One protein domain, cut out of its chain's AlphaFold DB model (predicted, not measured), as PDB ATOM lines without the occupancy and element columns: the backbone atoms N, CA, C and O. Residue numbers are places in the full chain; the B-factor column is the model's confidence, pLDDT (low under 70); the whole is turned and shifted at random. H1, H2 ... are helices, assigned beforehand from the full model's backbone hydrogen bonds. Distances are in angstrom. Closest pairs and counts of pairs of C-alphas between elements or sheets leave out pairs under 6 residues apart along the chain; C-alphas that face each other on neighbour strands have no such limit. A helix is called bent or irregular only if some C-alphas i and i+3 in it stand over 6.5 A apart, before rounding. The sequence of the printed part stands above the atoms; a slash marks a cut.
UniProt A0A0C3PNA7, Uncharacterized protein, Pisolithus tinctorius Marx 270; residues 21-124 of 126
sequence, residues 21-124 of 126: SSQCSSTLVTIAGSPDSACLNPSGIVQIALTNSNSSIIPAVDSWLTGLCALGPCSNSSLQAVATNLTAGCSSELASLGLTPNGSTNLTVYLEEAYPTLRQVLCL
ATOM      1  N   SER A  21     113.446  26.796  10.634       85.75
ATOM      2  CA  SER A  21     113.777  28.221  10.707       85.75
ATOM      3  C   SER A  21     114.498  28.568  12.012       85.75
ATOM      4  O   SER A  21     114.326  27.914  13.042       85.75
ATOM      5  N   SER A  22     115.270  29.658  12.006       85.75
ATOM      6  CA  SER A  22     115.889  30.192  13.229       85.75
ATOM      7  C   SER A  22     114.862  30.545  14.311       85.75
ATOM      8  O   SER A  22     115.153  30.458  15.503       85.75
ATOM      9  N   GLN A  23     113.645  30.917  13.905       87.19
ATOM     10  CA  GLN A  23     112.547  31.202  14.821       87.19
ATOM     11  C   GLN A  23     112.047  29.929  15.509       87.19
ATOM     12  O   GLN A  23     111.926  29.893  16.738       87.19
ATOM     13  N   CYS A  24     111.800  28.867  14.741       85.88
ATOM     14  CA  CYS A  24     111.356  27.602  15.307       85.88
ATOM     15  C   CYS A  24     112.454  26.952  16.159       85.88
ATOM     16  O   CYS A  24     112.166  26.459  17.247       85.88
ATOM     17  N   SER A  25     113.729  27.032  15.759       84.94
ATOM     18  CA  SER A  25     114.828  26.489  16.569       84.94
ATOM     19  C   SER A  25     114.960  27.202  17.919       84.94
ATOM     20  O   SER A  25     115.060  26.539  18.951       84.94
ATOM     21  N   SER A  26     114.857  28.535  17.943       86.00
ATOM     22  CA  SER A  26     114.828  29.326  19.182       86.00
ATOM     23  C   SER A  26     113.631  28.961  20.071       86.00
ATOM     24  O   SER A  26     113.749  28.833  21.294       86.00
ATOM     25  N   THR A  27     112.478  28.711  19.448       89.31
ATOM     26  CA  THR A  27     111.266  28.265  20.143       89.31
ATOM     27  C   THR A  27     111.461  26.888  20.773       89.31
ATOM     28  O   THR A  27     111.147  26.710  21.947       89.31
ATOM     29  N   LEU A  28     112.031  25.924  20.047       86.06
ATOM     30  CA  LEU A  28     112.315  24.587  20.576       86.06
ATOM     31  C   LEU A  28     113.309  24.627  21.740       86.06
ATOM     32  O   LEU A  28     113.109  23.920  22.724       86.06
ATOM     33  N   VAL A  29     114.337  25.480  21.670       85.56
ATOM     34  CA  VAL A  29     115.272  25.698  22.790       85.56
ATOM     35  C   VAL A  29     114.543  26.282  24.002       85.56
ATOM     36  O   VAL A  29     114.747  25.820  25.125       85.56
ATOM     37  N   THR A  30     113.649  27.247  23.782       88.06
ATOM     38  CA  THR A  30     112.828  27.841  24.848       88.06
ATOM     39  C   THR A  30     111.912  26.800  25.494       88.06
ATOM     40  O   THR A  30     111.846  26.709  26.717       88.06
ATOM     41  N   ILE A  31     111.250  25.966  24.686       89.25
ATOM     42  CA  ILE A  31     110.408  24.866  25.171       89.25
ATOM     43  C   ILE A  31     111.248  23.865  25.961       89.25
ATOM     44  O   ILE A  31     110.846  23.490  27.058       89.25
ATOM     45  N   ALA A  32     112.418  23.468  25.456       87.12
ATOM     46  CA  ALA A  32     113.312  22.526  26.127       87.12
ATOM     47  C   ALA A  32     113.816  23.038  27.490       87.12
ATOM     48  O   ALA A  32     114.080  22.236  28.382       87.12
ATOM     49  N   GLY A  33     113.929  24.359  27.659       87.50
ATOM     50  CA  GLY A  33     114.240  24.997  28.940       87.50
ATOM     51  C   GLY A  33     113.029  25.229  29.854       87.50
ATOM     52  O   GLY A  33     113.216  25.601  31.012       87.50
ATOM     53  N   SER A  34     111.801  25.034  29.363       90.38
ATOM     54  CA  SER A  34     110.577  25.243  30.143       90.38
ATOM     55  C   SER A  34     110.304  24.074  31.100       90.38
ATOM     56  O   SER A  34     110.441  22.914  30.700       90.38
ATOM     57  N   PRO A  35     109.823  24.333  32.333       91.12
ATOM     58  CA  PRO A  35     109.350  23.274  33.225       91.12
ATOM     59  C   PRO A  35     108.202  22.448  32.622       91.12
ATOM     60  O   PRO A  35     108.066  21.270  32.953       91.12
ATOM     61  N   ASP A  36     107.422  23.017  31.697       90.25
ATOM     62  CA  ASP A  36     106.306  22.321  31.041       90.25
ATOM     63  C   ASP A  36     106.765  21.170  30.137       90.25
ATOM     64  O   ASP A  36     105.999  20.243  29.881       90.25
ATOM     65  N   SER A  37     108.015  21.190  29.662       91.25
ATOM     66  CA  SER A  37     108.559  20.127  28.812       91.25
ATOM     67  C   SER A  37     109.365  19.085  29.584       91.25
ATOM     68  O   SER A  37     109.785  18.095  28.988       91.25
ATOM     69  N   ALA A  38     109.562  19.241  30.899       91.50
ATOM     70  CA  ALA A  38     110.427  18.360  31.688       91.50
ATOM     71  C   ALA A  38     110.032  16.874  31.571       91.50
ATOM     72  O   ALA A  38     110.891  16.001  31.467       91.50
ATOM     73  N   CYS A  39     108.729  16.593  31.492       91.94
ATOM     74  CA  CYS A  39     108.158  15.255  31.305       91.94
ATOM     75  C   CYS A  39     108.440  14.621  29.924       91.94
ATOM     76  O   CYS A  39     108.183  13.430  29.731       91.94
ATOM     77  N   LEU A  40     108.964  15.394  28.965       91.75
ATOM     78  CA  LEU A  40     109.364  14.956  27.622       91.75
ATOM     79  C   LEU A  40     110.862  14.619  27.520       91.75
ATOM     80  O   LEU A  40     111.336  14.297  26.430       91.75
ATOM     81  N   ASN A  41     111.608  14.678  28.631       92.06
ATOM     82  CA  ASN A  41     113.060  14.478  28.666       92.06
ATOM     83  C   ASN A  41     113.810  15.378  27.651       92.06
ATOM     84  O   ASN A  41     114.458  14.879  26.724       92.06
ATOM     85  N   PRO A  42     113.740  16.714  27.797       86.50
ATOM     86  CA  PRO A  42     114.305  17.650  26.825       86.50
ATOM     87  C   PRO A  42     115.823  17.487  26.661       86.50
ATOM     88  O   PRO A  42     116.349  17.665  25.565       86.50
ATOM     89  N   SER A  43     116.532  17.058  27.709       82.38
ATOM     90  CA  SER A  43     117.966  16.755  27.647       82.38
ATOM     91  C   SER A  43     118.296  15.633  26.658       82.38
ATOM     92  O   SER A  43     119.291  15.729  25.945       82.38
ATOM     93  N   GLY A  44     117.457  14.596  26.560       80.69
ATOM     94  CA  GLY A  44     117.636  13.542  25.558       80.69
ATOM     95  C   GLY A  44     117.406  14.044  24.129       80.69
ATOM     96  O   GLY A  44     118.135  13.659  23.220       80.69
ATOM     97  N   ILE A  45     116.471  14.979  23.937       77.88
ATOM     98  CA  ILE A  45     116.214  15.610  22.631       77.88
ATOM     99  C   ILE A  45     117.426  16.432  22.173       77.88
ATOM    100  O   ILE A  45     117.804  16.373  21.003       77.88
ATOM    101  N   VAL A  46     118.088  17.145  23.091       77.56
ATOM    102  CA  VAL A  46     119.331  17.874  22.784       77.56
ATOM    103  C   VAL A  46     120.414  16.920  22.272       77.56
ATOM    104  O   VAL A  46     121.074  17.227  21.283       77.56
ATOM    105  N   GLN A  47     120.563  15.738  22.874       74.69
ATOM    106  CA  GLN A  47     121.553  14.757  22.413       74.69
ATOM    107  C   GLN A  47     121.241  14.208  21.018       74.69
ATOM    108  O   GLN A  47     122.154  13.991  20.218       74.69
ATOM    109  N   ILE A  48     119.959  14.042  20.688       79.38
ATOM    110  CA  ILE A  48     119.526  13.698  19.328       79.38
ATOM    111  C   ILE A  48     119.912  14.823  18.357       79.38
ATOM    112  O   ILE A  48     120.507  14.549  17.317       79.38
ATOM    113  N   ALA A  49     119.646  16.084  18.711       74.50
ATOM    114  CA  ALA A  49     119.955  17.242  17.867       74.50
ATOM    115  C   ALA A  49     121.464  17.452  17.636       74.50
ATOM    116  O   ALA A  49     121.867  17.938  16.582       74.50
ATOM    117  N   LEU A  50     122.300  17.077  18.610       76.19
ATOM    118  CA  LEU A  50     123.761  17.161  18.518       76.19
ATOM    119  C   LEU A  50     124.399  15.939  17.840       76.19
ATOM    120  O   LEU A  50     125.606  15.945  17.582       76.19
ATOM    121  N   THR A  51     123.624  14.890  17.546       79.12
ATOM    122  CA  THR A  51     124.156  13.698  16.883       79.12
ATOM    123  C   THR A  51     124.560  14.034  15.450       79.12
ATOM    124  O   THR A  51     123.756  14.477  14.634       79.12
ATOM    125  N   ASN A  52     125.840  13.823  15.142       74.12
ATOM    126  CA  ASN A  52     126.412  14.119  13.834       74.12
ATOM    127  C   ASN A  52     125.772  13.256  12.732       74.12
ATOM    128  O   ASN A  52     125.565  12.061  12.927       74.12
ATOM    129  N   SER A  53     125.575  13.828  11.542       71.81
ATOM    130  CA  SER A  53     125.005  13.145  10.370       71.81
ATOM    131  C   SER A  53     125.772  11.892   9.915       71.81
ATOM    132  O   SER A  53     125.222  11.076   9.183       71.81
ATOM    133  N   ASN A  54     127.035  11.730  10.326       76.94
ATOM    134  CA  ASN A  54     127.875  10.563  10.022       76.94
ATOM    135  C   ASN A  54     127.801   9.458  11.092       76.94
ATOM    136  O   ASN A  54     128.463   8.431  10.962       76.94
ATOM    137  N   SER A  55     127.058   9.681  12.176       77.88
ATOM    138  CA  SER A  55     126.897   8.740  13.287       77.88
ATOM    139  C   SER A  55     125.463   8.224  13.349       77.88
ATOM    140  O   SER A  55     124.521   8.893  12.932       77.88
ATOM    141  N   SER A  56     125.285   7.009  13.871       83.94
ATOM    142  CA  SER A  56     123.944   6.466  14.086       83.94
ATOM    143  C   SER A  56     123.199   7.304  15.124       83.94
ATOM    144  O   SER A  56     123.722   7.551  16.206       83.94
ATOM    145  N   ILE A  57     121.964   7.694  14.804       84.88
ATOM    146  CA  ILE A  57     121.051   8.400  15.716       84.88
ATOM    147  C   ILE A  57     120.370   7.458  16.717       84.88
ATOM    148  O   ILE A  57     119.859   7.905  17.739       84.88
ATOM    149  N   ILE A  58     120.403   6.145  16.447       87.00
ATOM    150  CA  ILE A  58     119.745   5.116  17.265       87.00
ATOM    151  C   ILE A  58     120.154   5.207  18.746       87.00
ATOM    152  O   ILE A  58     119.254   5.243  19.580       87.00
ATOM    153  N   PRO A  59     121.448   5.318  19.120       85.75
ATOM    154  CA  PRO A  59     121.837   5.381  20.530       85.75
ATOM    155  C   PRO A  59     121.332   6.643  21.244       85.75
ATOM    156  O   PRO A  59     120.984   6.592  22.421       85.75
ATOM    157  N   ALA A  60     121.267   7.779  20.543       85.81
ATOM    158  CA  ALA A  60     120.747   9.020  21.112       85.81
ATOM    159  C   ALA A  60     119.230   8.941  21.338       85.81
ATOM    160  O   ALA A  60     118.732   9.377  22.376       85.81
ATOM    161  N   VAL A  61     118.503   8.329  20.396       87.44
ATOM    162  CA  VAL A  61     117.062   8.069  20.528       87.44
ATOM    163  C   VAL A  61     116.786   7.088  21.663       87.44
ATOM    164  O   VAL A  61     115.901   7.347  22.472       87.44
ATOM    165  N   ASP A  62     117.559   6.009  21.773       88.38
ATOM    166  CA  ASP A  62     117.419   5.014  22.842       88.38
ATOM    167  C   ASP A  62     117.657   5.624  24.235       88.38
ATOM    168  O   ASP A  62     116.871   5.422  25.165       88.38
ATOM    169  N   SER A  63     118.677   6.479  24.364       88.94
ATOM    170  CA  SER A  63     118.932   7.230  25.597       88.94
ATOM    171  C   SER A  63     117.797   8.204  25.930       88.94
ATOM    172  O   SER A  63     117.382   8.297  27.091       88.94
ATOM    173  N   TRP A  64     117.260   8.907  24.928       90.62
ATOM    174  CA  TRP A  64     116.109   9.783  25.123       90.62
ATOM    175  C   TRP A  64     114.870   9.004  25.570       90.62
ATOM    176  O   TRP A  64     114.239   9.413  26.545       90.62
ATOM    177  N   LEU A  65     114.558   7.879  24.921       90.56
ATOM    178  CA  LEU A  65     113.434   7.012  25.279       90.56
ATOM    179  C   LEU A  65     113.594   6.453  26.691       90.56
ATOM    180  O   LEU A  65     112.665   6.548  27.488       90.56
ATOM    181  N   THR A  66     114.784   5.975  27.049       90.81
ATOM    182  CA  THR A  66     115.077   5.486  28.403       90.81
ATOM    183  C   THR A  66     114.780   6.557  29.456       90.81
ATOM    184  O   THR A  66     114.073   6.296  30.431       90.81
ATOM    185  N   GLY A  67     115.257   7.788  29.245       91.69
ATOM    186  CA  GLY A  67     114.983   8.896  30.163       91.69
ATOM    187  C   GLY A  67     113.517   9.337  30.150       91.69
ATOM    188  O   GLY A  67     112.943   9.579  31.208       91.69
ATOM    189  N   LEU A  68     112.882   9.385  28.976       92.31
ATOM    190  CA  LEU A  68     111.466   9.721  28.828       92.31
ATOM    191  C   LEU A  68     110.605   8.740  29.623       92.31
ATOM    192  O   LEU A  68     109.731   9.171  30.369       92.31
ATOM    193  N   CYS A  69     110.863   7.443  29.481       92.88
ATOM    194  CA  CYS A  69     110.070   6.366  30.065       92.88
ATOM    195  C   CYS A  69     110.327   6.156  31.562       92.88
ATOM    196  O   CYS A  69     109.460   5.620  32.249       92.88
ATOM    197  N   ALA A  70     111.461   6.636  32.083       92.38
ATOM    198  CA  ALA A  70     111.723   6.705  33.520       92.38
ATOM    199  C   ALA A  70     110.920   7.817  34.230       92.38
ATOM    200  O   ALA A  70     110.738   7.766  35.446       92.38
ATOM    201  N   LEU A  71     110.436   8.820  33.488       90.69
ATOM    202  CA  LEU A  71     109.629   9.916  34.026       90.69
ATOM    203  C   LEU A  71     108.135   9.555  34.094       90.69
ATOM    204  O   LEU A  71     107.646   8.632  33.438       90.69
ATOM    205  N   GLY A  72     107.376  10.331  34.870       89.88
ATOM    206  CA  GLY A  72     105.914  10.312  34.799       89.88
ATOM    207  C   GLY A  72     105.396  10.859  33.455       89.88
ATOM    208  O   GLY A  72     106.111  11.603  32.780       89.88
ATOM    209  N   PRO A  73     104.165  10.502  33.041       91.81
ATOM    210  CA  PRO A  73     103.545  11.093  31.857       91.81
ATOM    211  C   PRO A  73     103.348  12.606  32.031       91.81
ATOM    212  O   PRO A  73     103.127  13.091  33.141       91.81
ATOM    213  N   CYS A  74     103.391  13.349  30.925       92.56
ATOM    214  CA  CYS A  74     103.018  14.760  30.909       92.56
ATOM    215  C   CYS A  74     101.540  14.954  31.265       92.56
ATOM    216  O   CYS A  74     100.686  14.174  30.846       92.56
ATOM    217  N   SER A  75     101.237  16.026  32.001       93.69
ATOM    218  CA  SER A  75      99.856  16.463  32.220       93.69
ATOM    219  C   SER A  75      99.290  17.135  30.963       93.69
ATOM    220  O   SER A  75     100.055  17.685  30.170       93.69
ATOM    221  N   ASN A  76      97.960  17.180  30.816       92.44
ATOM    222  CA  ASN A  76      97.316  17.929  29.727       92.44
ATOM    223  C   ASN A  76      97.738  19.405  29.719       92.44
ATOM    224  O   ASN A  76      98.078  19.938  28.673       92.44
ATOM    225  N   SER A  77      97.855  20.041  30.892       91.25
ATOM    226  CA  SER A  77      98.334  21.429  30.991       91.25
ATOM    227  C   SER A  77      99.751  21.597  30.428       91.25
ATOM    228  O   SER A  77     100.028  22.576  29.741       91.25
ATOM    229  N   SER A  78     100.643  20.642  30.700       92.12
ATOM    230  CA  SER A  78     102.013  20.641  30.176       92.12
ATOM    231  C   SER A  78     102.023  20.450  28.656       92.12
ATOM    232  O   SER A  78     102.696  21.189  27.939       92.12
ATOM    233  N   LEU A  79     101.227  19.503  28.144       91.19
ATOM    234  CA  LEU A  79     101.088  19.256  26.706       91.19
ATOM    235  C   LEU A  79     100.491  20.464  25.977       91.19
ATOM    236  O   LEU A  79     100.998  20.850  24.926       91.19
ATOM    237  N   GLN A  80      99.480  21.110  26.557       90.75
ATOM    238  CA  GLN A  80      98.875  22.331  26.040       90.75
ATOM    239  C   GLN A  80      99.872  23.490  25.995       90.75
ATOM    240  O   GLN A  80      99.927  24.207  24.992       90.75
ATOM    241  N   ALA A  81     100.679  23.675  27.042       90.88
ATOM    242  CA  ALA A  81     101.714  24.704  27.063       90.88
ATOM    243  C   ALA A  81     102.766  24.456  25.969       90.88
ATOM    244  O   ALA A  81     103.088  25.364  25.197       90.88
ATOM    245  N   VAL A  82     103.246  23.217  25.838       90.31
ATOM    246  CA  VAL A  82     104.189  22.819  24.782       90.31
ATOM    247  C   VAL A  82     103.578  23.052  23.397       90.31
ATOM    248  O   VAL A  82     104.191  23.728  22.571       90.31
ATOM    249  N   ALA A  83     102.350  22.584  23.159       88.94
ATOM    250  CA  ALA A  83     101.634  22.738  21.895       88.94
ATOM    251  C   ALA A  83     101.423  24.211  21.514       88.94
ATOM    252  O   ALA A  83     101.624  24.589  20.358       88.94
ATOM    253  N   THR A  84     101.065  25.053  22.485       89.00
ATOM    254  CA  THR A  84     100.845  26.491  22.281       89.00
ATOM    255  C   THR A  84     102.137  27.183  21.857       89.00
ATOM    256  O   THR A  84     102.147  27.903  20.859       89.00
ATOM    257  N   ASN A  85     103.241  26.921  22.563       89.06
ATOM    258  CA  ASN A  85     104.542  27.504  22.232       89.06
ATOM    259  C   ASN A  85     105.060  27.010  20.872       89.06
ATOM    260  O   ASN A  85     105.525  27.818  20.068       89.06
ATOM    261  N   LEU A  86     104.912  25.713  20.573       87.56
ATOM    262  CA  LEU A  86     105.255  25.141  19.266       87.56
ATOM    263  C   LEU A  86     104.450  25.791  18.144       87.56
ATOM    264  O   LEU A  86     105.014  26.200  17.136       87.56
ATOM    265  N   THR A  87     103.139  25.931  18.321       87.38
ATOM    266  CA  THR A  87     102.274  26.519  17.294       87.38
ATOM    267  C   THR A  87     102.593  27.996  17.072       87.38
ATOM    268  O   THR A  87     102.575  28.459  15.935       87.38
ATOM    269  N   ALA A  88     102.928  28.733  18.134       87.38
ATOM    270  CA  ALA A  88     103.300  30.140  18.035       87.38
ATOM    271  C   ALA A  88     104.643  30.345  17.313       87.38
ATOM    272  O   ALA A  88     104.767  31.255  16.494       87.38
ATOM    273  N   GLY A  89     105.642  29.506  17.602       85.75
ATOM    274  CA  GLY A  89     107.011  29.712  17.127       85.75
ATOM    275  C   GLY A  89     107.454  28.869  15.929       85.75
ATOM    276  O   GLY A  89     108.450  29.210  15.299       85.75
ATOM    277  N   CYS A  90     106.715  27.811  15.587       87.50
ATOM    278  CA  CYS A  90     107.016  26.887  14.486       87.50
ATOM    279  C   CYS A  90     105.863  26.769  13.478       87.50
ATOM    280  O   CYS A  90     105.736  25.754  12.799       87.50
ATOM    281  N   SER A  91     104.972  27.764  13.393       85.56
ATOM    282  CA  SER A  91     103.750  27.690  12.573       85.56
ATOM    283  C   SER A  91     104.003  27.355  11.098       85.56
ATOM    284  O   SER A  91     103.200  26.645  10.497       85.56
ATOM    285  N   SER A  92     105.112  27.821  10.517       83.62
ATOM    286  CA  SER A  92     105.473  27.539   9.123       83.62
ATOM    287  C   SER A  92     105.888  26.077   8.923       83.62
ATOM    288  O   SER A  92     105.476  25.436   7.956       83.62
ATOM    289  N   GLU A  93     106.681  25.534   9.844       83.69
ATOM    290  CA  GLU A  93     107.107  24.134   9.856       83.69
ATOM    291  C   GLU A  93     105.909  23.215  10.096       83.69
ATOM    292  O   GLU A  93     105.716  22.225   9.394       83.69
ATOM    293  N   LEU A  94     105.059  23.593  11.047       80.69
ATOM    294  CA  LEU A  94     103.833  22.884  11.374       80.69
ATOM    295  C   LEU A  94     102.860  22.879  10.182       80.69
ATOM    296  O   LEU A  94     102.321  21.831   9.827       80.69
ATOM    297  N   ALA A  95     102.721  24.006   9.476       79.50
ATOM    298  CA  ALA A  95     101.938  24.090   8.245       79.50
ATOM    299  C   ALA A  95     102.482  23.181   7.134       79.50
ATOM    300  O   ALA A  95     101.693  22.522   6.454       79.50
ATOM    301  N   SER A  96     103.806  23.071   6.994       75.19
ATOM    302  CA  SER A  96     104.431  22.129   6.053       75.19
ATOM    303  C   SER A  96     104.136  20.660   6.384       75.19
ATOM    304  O   SER A  96     104.242  19.808   5.503       75.19
ATOM    305  N   LEU A  97     103.771  20.361   7.633       71.94
ATOM    306  CA  LEU A  97     103.353  19.038   8.100       71.94
ATOM    307  C   LEU A  97     101.823  18.854   8.087       71.94
ATOM    308  O   LEU A  97     101.330  17.805   8.495       71.94
ATOM    309  N   GLY A  98     101.058  19.859   7.640       71.69
ATOM    310  CA  GLY A  98      99.590  19.854   7.678       71.69
ATOM    311  C   GLY A  98      98.994  20.080   9.075       71.69
ATOM    312  O   GLY A  98      97.788  19.939   9.271       71.69
ATOM    313  N   LEU A  99      99.824  20.449  10.047       70.62
ATOM    314  CA  LEU A  99      99.473  20.659  11.444       70.62
ATOM    315  C   LEU A  99      99.319  22.168  11.684       70.62
ATOM    316  O   LEU A  99     100.282  22.864  11.979       70.62
ATOM    317  N   THR A 100      98.114  22.710  11.506       60.72
ATOM    318  CA  THR A 100      97.857  24.156  11.660       60.72
ATOM    319  C   THR A 100      96.752  24.422  12.680       60.72
ATOM    320  O   THR A 100      95.812  23.634  12.763       60.72
ATOM    321  N   PRO A 101      96.799  25.551  13.415       54.75
ATOM    322  CA  PRO A 101      95.756  25.908  14.383       54.75
ATOM    323  C   PRO A 101      94.366  26.119  13.754       54.75
ATOM    324  O   PRO A 101      93.368  25.995  14.452       54.75
ATOM    325  N   ASN A 102      94.302  26.392  12.443       50.94
ATOM    326  CA  ASN A 102      93.061  26.567  11.671       50.94
ATOM    327  C   ASN A 102      92.782  25.397  10.703       50.94
ATOM    328  O   ASN A 102      91.908  25.503   9.843       50.94
ATOM    329  N   GLY A 103      93.560  24.314  10.785       52.94
ATOM    330  CA  GLY A 103      93.357  23.097  10.004       52.94
ATOM    331  C   GLY A 103      92.368  22.148  10.679       52.94
ATOM    332  O   GLY A 103      91.863  22.416  11.765       52.94
ATOM    333  N   SER A 104      92.112  20.995  10.062       48.38
ATOM    334  CA  SER A 104      91.206  19.964  10.599       48.38
ATOM    335  C   SER A 104      91.680  19.336  11.920       48.38
ATOM    336  O   SER A 104      90.904  18.646  12.575       48.38
ATOM    337  N   THR A 105      92.933  19.577  12.318       55.75
ATOM    338  CA  THR A 105      93.571  18.978  13.492       55.75
ATOM    339  C   THR A 105      93.999  20.074  14.463       55.75
ATOM    340  O   THR A 105      95.012  20.738  14.255       55.75
ATOM    341  N   ASN A 106      93.246  20.249  15.551       71.06
ATOM    342  CA  ASN A 106      93.696  21.058  16.681       71.06
ATOM    343  C   ASN A 106      94.886  20.336  17.335       71.06
ATOM    344  O   ASN A 106      94.700  19.298  17.968       71.06
ATOM    345  N   LEU A 107      96.103  20.861  17.142       74.38
ATOM    346  CA  LEU A 107      97.347  20.226  17.596       74.38
ATOM    347  C   LEU A 107      97.309  19.872  19.085       74.38
ATOM    348  O   LEU A 107      97.796  18.814  19.467       74.38
ATOM    349  N   THR A 108      96.720  20.735  19.914       78.38
ATOM    350  CA  THR A 108      96.613  20.508  21.355       78.38
ATOM    351  C   THR A 108      95.728  19.306  21.655       78.38
ATOM    352  O   THR A 108      96.178  18.392  22.335       78.38
ATOM    353  N   VAL A 109      94.524  19.256  21.075       77.56
ATOM    354  CA  VAL A 109      93.591  18.127  21.261       77.56
ATOM    355  C   VAL A 109      94.209  16.828  20.747       77.56
ATOM    356  O   VAL A 109      94.161  15.801  21.416       77.56
ATOM    357  N   TYR A 110      94.856  16.885  19.581       79.56
ATOM    358  CA  TYR A 110      95.543  15.733  19.013       79.56
ATOM    359  C   TYR A 110      96.693  15.248  19.902       79.56
ATOM    360  O   TYR A 110      96.837  14.048  20.107       79.56
ATOM    361  N   LEU A 111      97.507  16.158  20.447       82.00
ATOM    362  CA  LEU A 111      98.588  15.800  21.362       82.00
ATOM    363  C   LEU A 111      98.046  15.191  22.652       82.00
ATOM    364  O   LEU A 111      98.558  14.165  23.074       82.00
ATOM    365  N   GLU A 112      97.018  15.776  23.256       86.06
ATOM    366  CA  GLU A 112      96.411  15.253  24.485       86.06
ATOM    367  C   GLU A 112      95.822  13.846  24.284       86.06
ATOM    368  O   GLU A 112      95.995  12.981  25.143       86.06
ATOM    369  N   GLU A 113      95.191  13.581  23.135       86.31
ATOM    370  CA  GLU A 113      94.580  12.282  22.825       86.31
ATOM    371  C   GLU A 113      95.603  11.232  22.359       86.31
ATOM    372  O   GLU A 113      95.543  10.068  22.764       86.31
ATOM    373  N   ALA A 114      96.577  11.624  21.535       86.69
ATOM    374  CA  ALA A 114      97.569  10.703  20.983       86.69
ATOM    375  C   ALA A 114      98.717  10.403  21.959       86.69
ATOM    376  O   ALA A 114      99.280   9.306  21.922       86.69
ATOM    377  N   TYR A 115      99.082  11.350  22.830       89.50
ATOM    378  CA  TYR A 115     100.253  11.230  23.703       89.50
ATOM    379  C   TYR A 115     100.237   9.990  24.610       89.50
ATOM    380  O   TYR A 115     101.265   9.309  24.654       89.50
ATOM    381  N   PRO A 116      99.136   9.629  25.304       89.88
ATOM    382  CA  PRO A 116      99.118   8.446  26.164       89.88
ATOM    383  C   PRO A 116      99.441   7.161  25.395       89.88
ATOM    384  O   PRO A 116     100.295   6.382  25.819       89.88
ATOM    385  N   THR A 117      98.816   6.983  24.231       89.62
ATOM    386  CA  THR A 117      99.004   5.816  23.362       89.62
ATOM    387  C   THR A 117     100.414   5.780  22.779       89.62
ATOM    388  O   THR A 117     101.090   4.756  22.841       89.62
ATOM    389  N   LEU A 118     100.903   6.913  22.262       88.69
ATOM    390  CA  LEU A 118     102.265   7.014  21.733       88.69
ATOM    391  C   LEU A 118     103.298   6.705  22.811       88.69
ATOM    392  O   LEU A 118     104.244   5.964  22.564       88.69
ATOM    393  N   ARG A 119     103.099   7.220  24.025       89.56
ATOM    394  CA  ARG A 119     103.982   6.940  25.154       89.56
ATOM    395  C   ARG A 119     103.972   5.457  25.526       89.56
ATOM    396  O   ARG A 119     105.038   4.928  25.804       89.56
ATOM    397  N   GLN A 120     102.822   4.779  25.519       89.31
ATOM    398  CA  GLN A 120     102.758   3.333  25.778       89.31
ATOM    399  C   GLN A 120     103.575   2.537  24.755       89.31
ATOM    400  O   GLN A 120     104.397   1.711  25.148       89.31
ATOM    401  N   VAL A 121     103.410   2.848  23.467       88.62
ATOM    402  CA  VAL A 121     104.159   2.203  22.378       88.62
ATOM    403  C   VAL A 121     105.660   2.470  22.506       88.62
ATOM    404  O   VAL A 121     106.461   1.541  22.450       88.62
ATOM    405  N   LEU A 122     106.050   3.732  22.706       87.88
ATOM    406  CA  LEU A 122     107.454   4.139  22.805       87.88
ATOM    407  C   LEU A 122     108.146   3.582  24.050       87.88
ATOM    408  O   LEU A 122     109.326   3.253  24.000       87.88
ATOM    409  N   CYS A 123     107.415   3.470  25.155       90.25
ATOM    410  CA  CYS A 123     107.934   2.931  26.404       90.25
ATOM    411  C   CYS A 123     107.750   1.422  26.541       90.25
ATOM    412  O   CYS A 123     108.010   0.908  27.629       90.25
ATOM    413  N   LEU A 124     107.313   0.734  25.474       82.12
ATOM    414  CA  LEU A 124     107.078  -0.716  25.454       82.12
ATOM    415  C   LEU A 124     106.288  -1.171  26.688       82.12
ATOM    416  O   LEU A 124     106.618  -2.163  27.337       82.12
TER     417      LEU A 124
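What this domain is: This is residues 21 to 124 of the 126 residues of an uncharacterized protein of Pisolithus tinctorius Marx 270 (UniProt A0A0C3PNA7). Two pairs of helices, H1 with H5 and H3 with H4, each pair side by side and running opposite ways, form the walls of a cup of helices with no helix in its middle. H2 lies across the end of the cup where H1 and H4 end and H3 and H5 begin; H7 crosses from H5 toward H4 on the remaining side, and H6 is a short piece near the other end of H1 and H5. The printed part has 104 residues, with seven named helices, H1 to H7 in order, and no named strand, and its class is all helix. The whole is compact, with a radius of gyration of the C-alphas of 14.0 A and spans of 37 by 29 by 23 A.

Where its parts are: H1, residues 22 to 33, begins at C-alpha 22 (115.889, 30.192, 13.229) and is 16.6 A long. H2 is residues 35 to 40, 10.0 A; it is irregular, with C-alphas 36 and 39 7.3 A apart. H3, residues 42 to 50, measures 12.6 A, and H4, residues 58 to 70, 18.2 A. H5, residues 76 to 89, begins at C-alpha 76 (97.316, 17.929, 29.727) and is 19.8 A long. H6 is residues 91 to 96, 8.6 A. H7, residues 107 to 122, is 19.7 A long and ends at C-alpha 122 (107.454, 4.139, 22.805); it has a kink of 47 degrees near residue 114 and is only just irregular, with C-alphas 113 and 116 6.8 A apart.

How they stand to each other: The hub is H5, which touches H1, H2 and H7. H1 and H5 run opposite ways at a shallow tilt of 22 degrees, their closest C-alphas, those of Cys 24 and Gly 89, 5.2 A apart. With residues 78 to 82 alone, H5 touches H2, about perpendicular at 78 degrees; the closest C-alphas are those of Asp 36 and Ser 78, 4.7 A apart. H7 touches H5 with residues 107 to 112 alone, at a steep tilt of 63 degrees, closest at the C-alphas of Gln 80 and Thr 108, 5.5 A. H1 and H3 only just touch, only at their ends, with 3 pairs of C-alphas within 8 A; those of Ala 32 and Pro 42 are closest, at 5.0 A. H3 and H4 are a helical hairpin at a shallow tilt of 4 degrees, with the C-alphas of Gly 44 and Trp 64 closest, 4.1 A apart. H4 and H7 are close but not clearly touching, with the C-alphas of Leu 65 and Leu 122 closest, at 7.1 A. H6 touches no helix; it is near H1 and H5. H1 and H4 are apart, and so are H3 and H7. Every O i to N i+4 pair is within hydrogen-bond range in H1, H3, H4, H5 and H6; in H7 10 of 12 are, and in H2 0 of 2, beside 2 of 3 O i to N i+3 pairs.

The domain as a whole: The C-alphas farthest apart, those of Asn 54 and Asn 102, are 38.4 A apart. The printed part has no cut and no long link. The mean pLDDT of the printed part is 83.8; residues 100 to 105 are under 70.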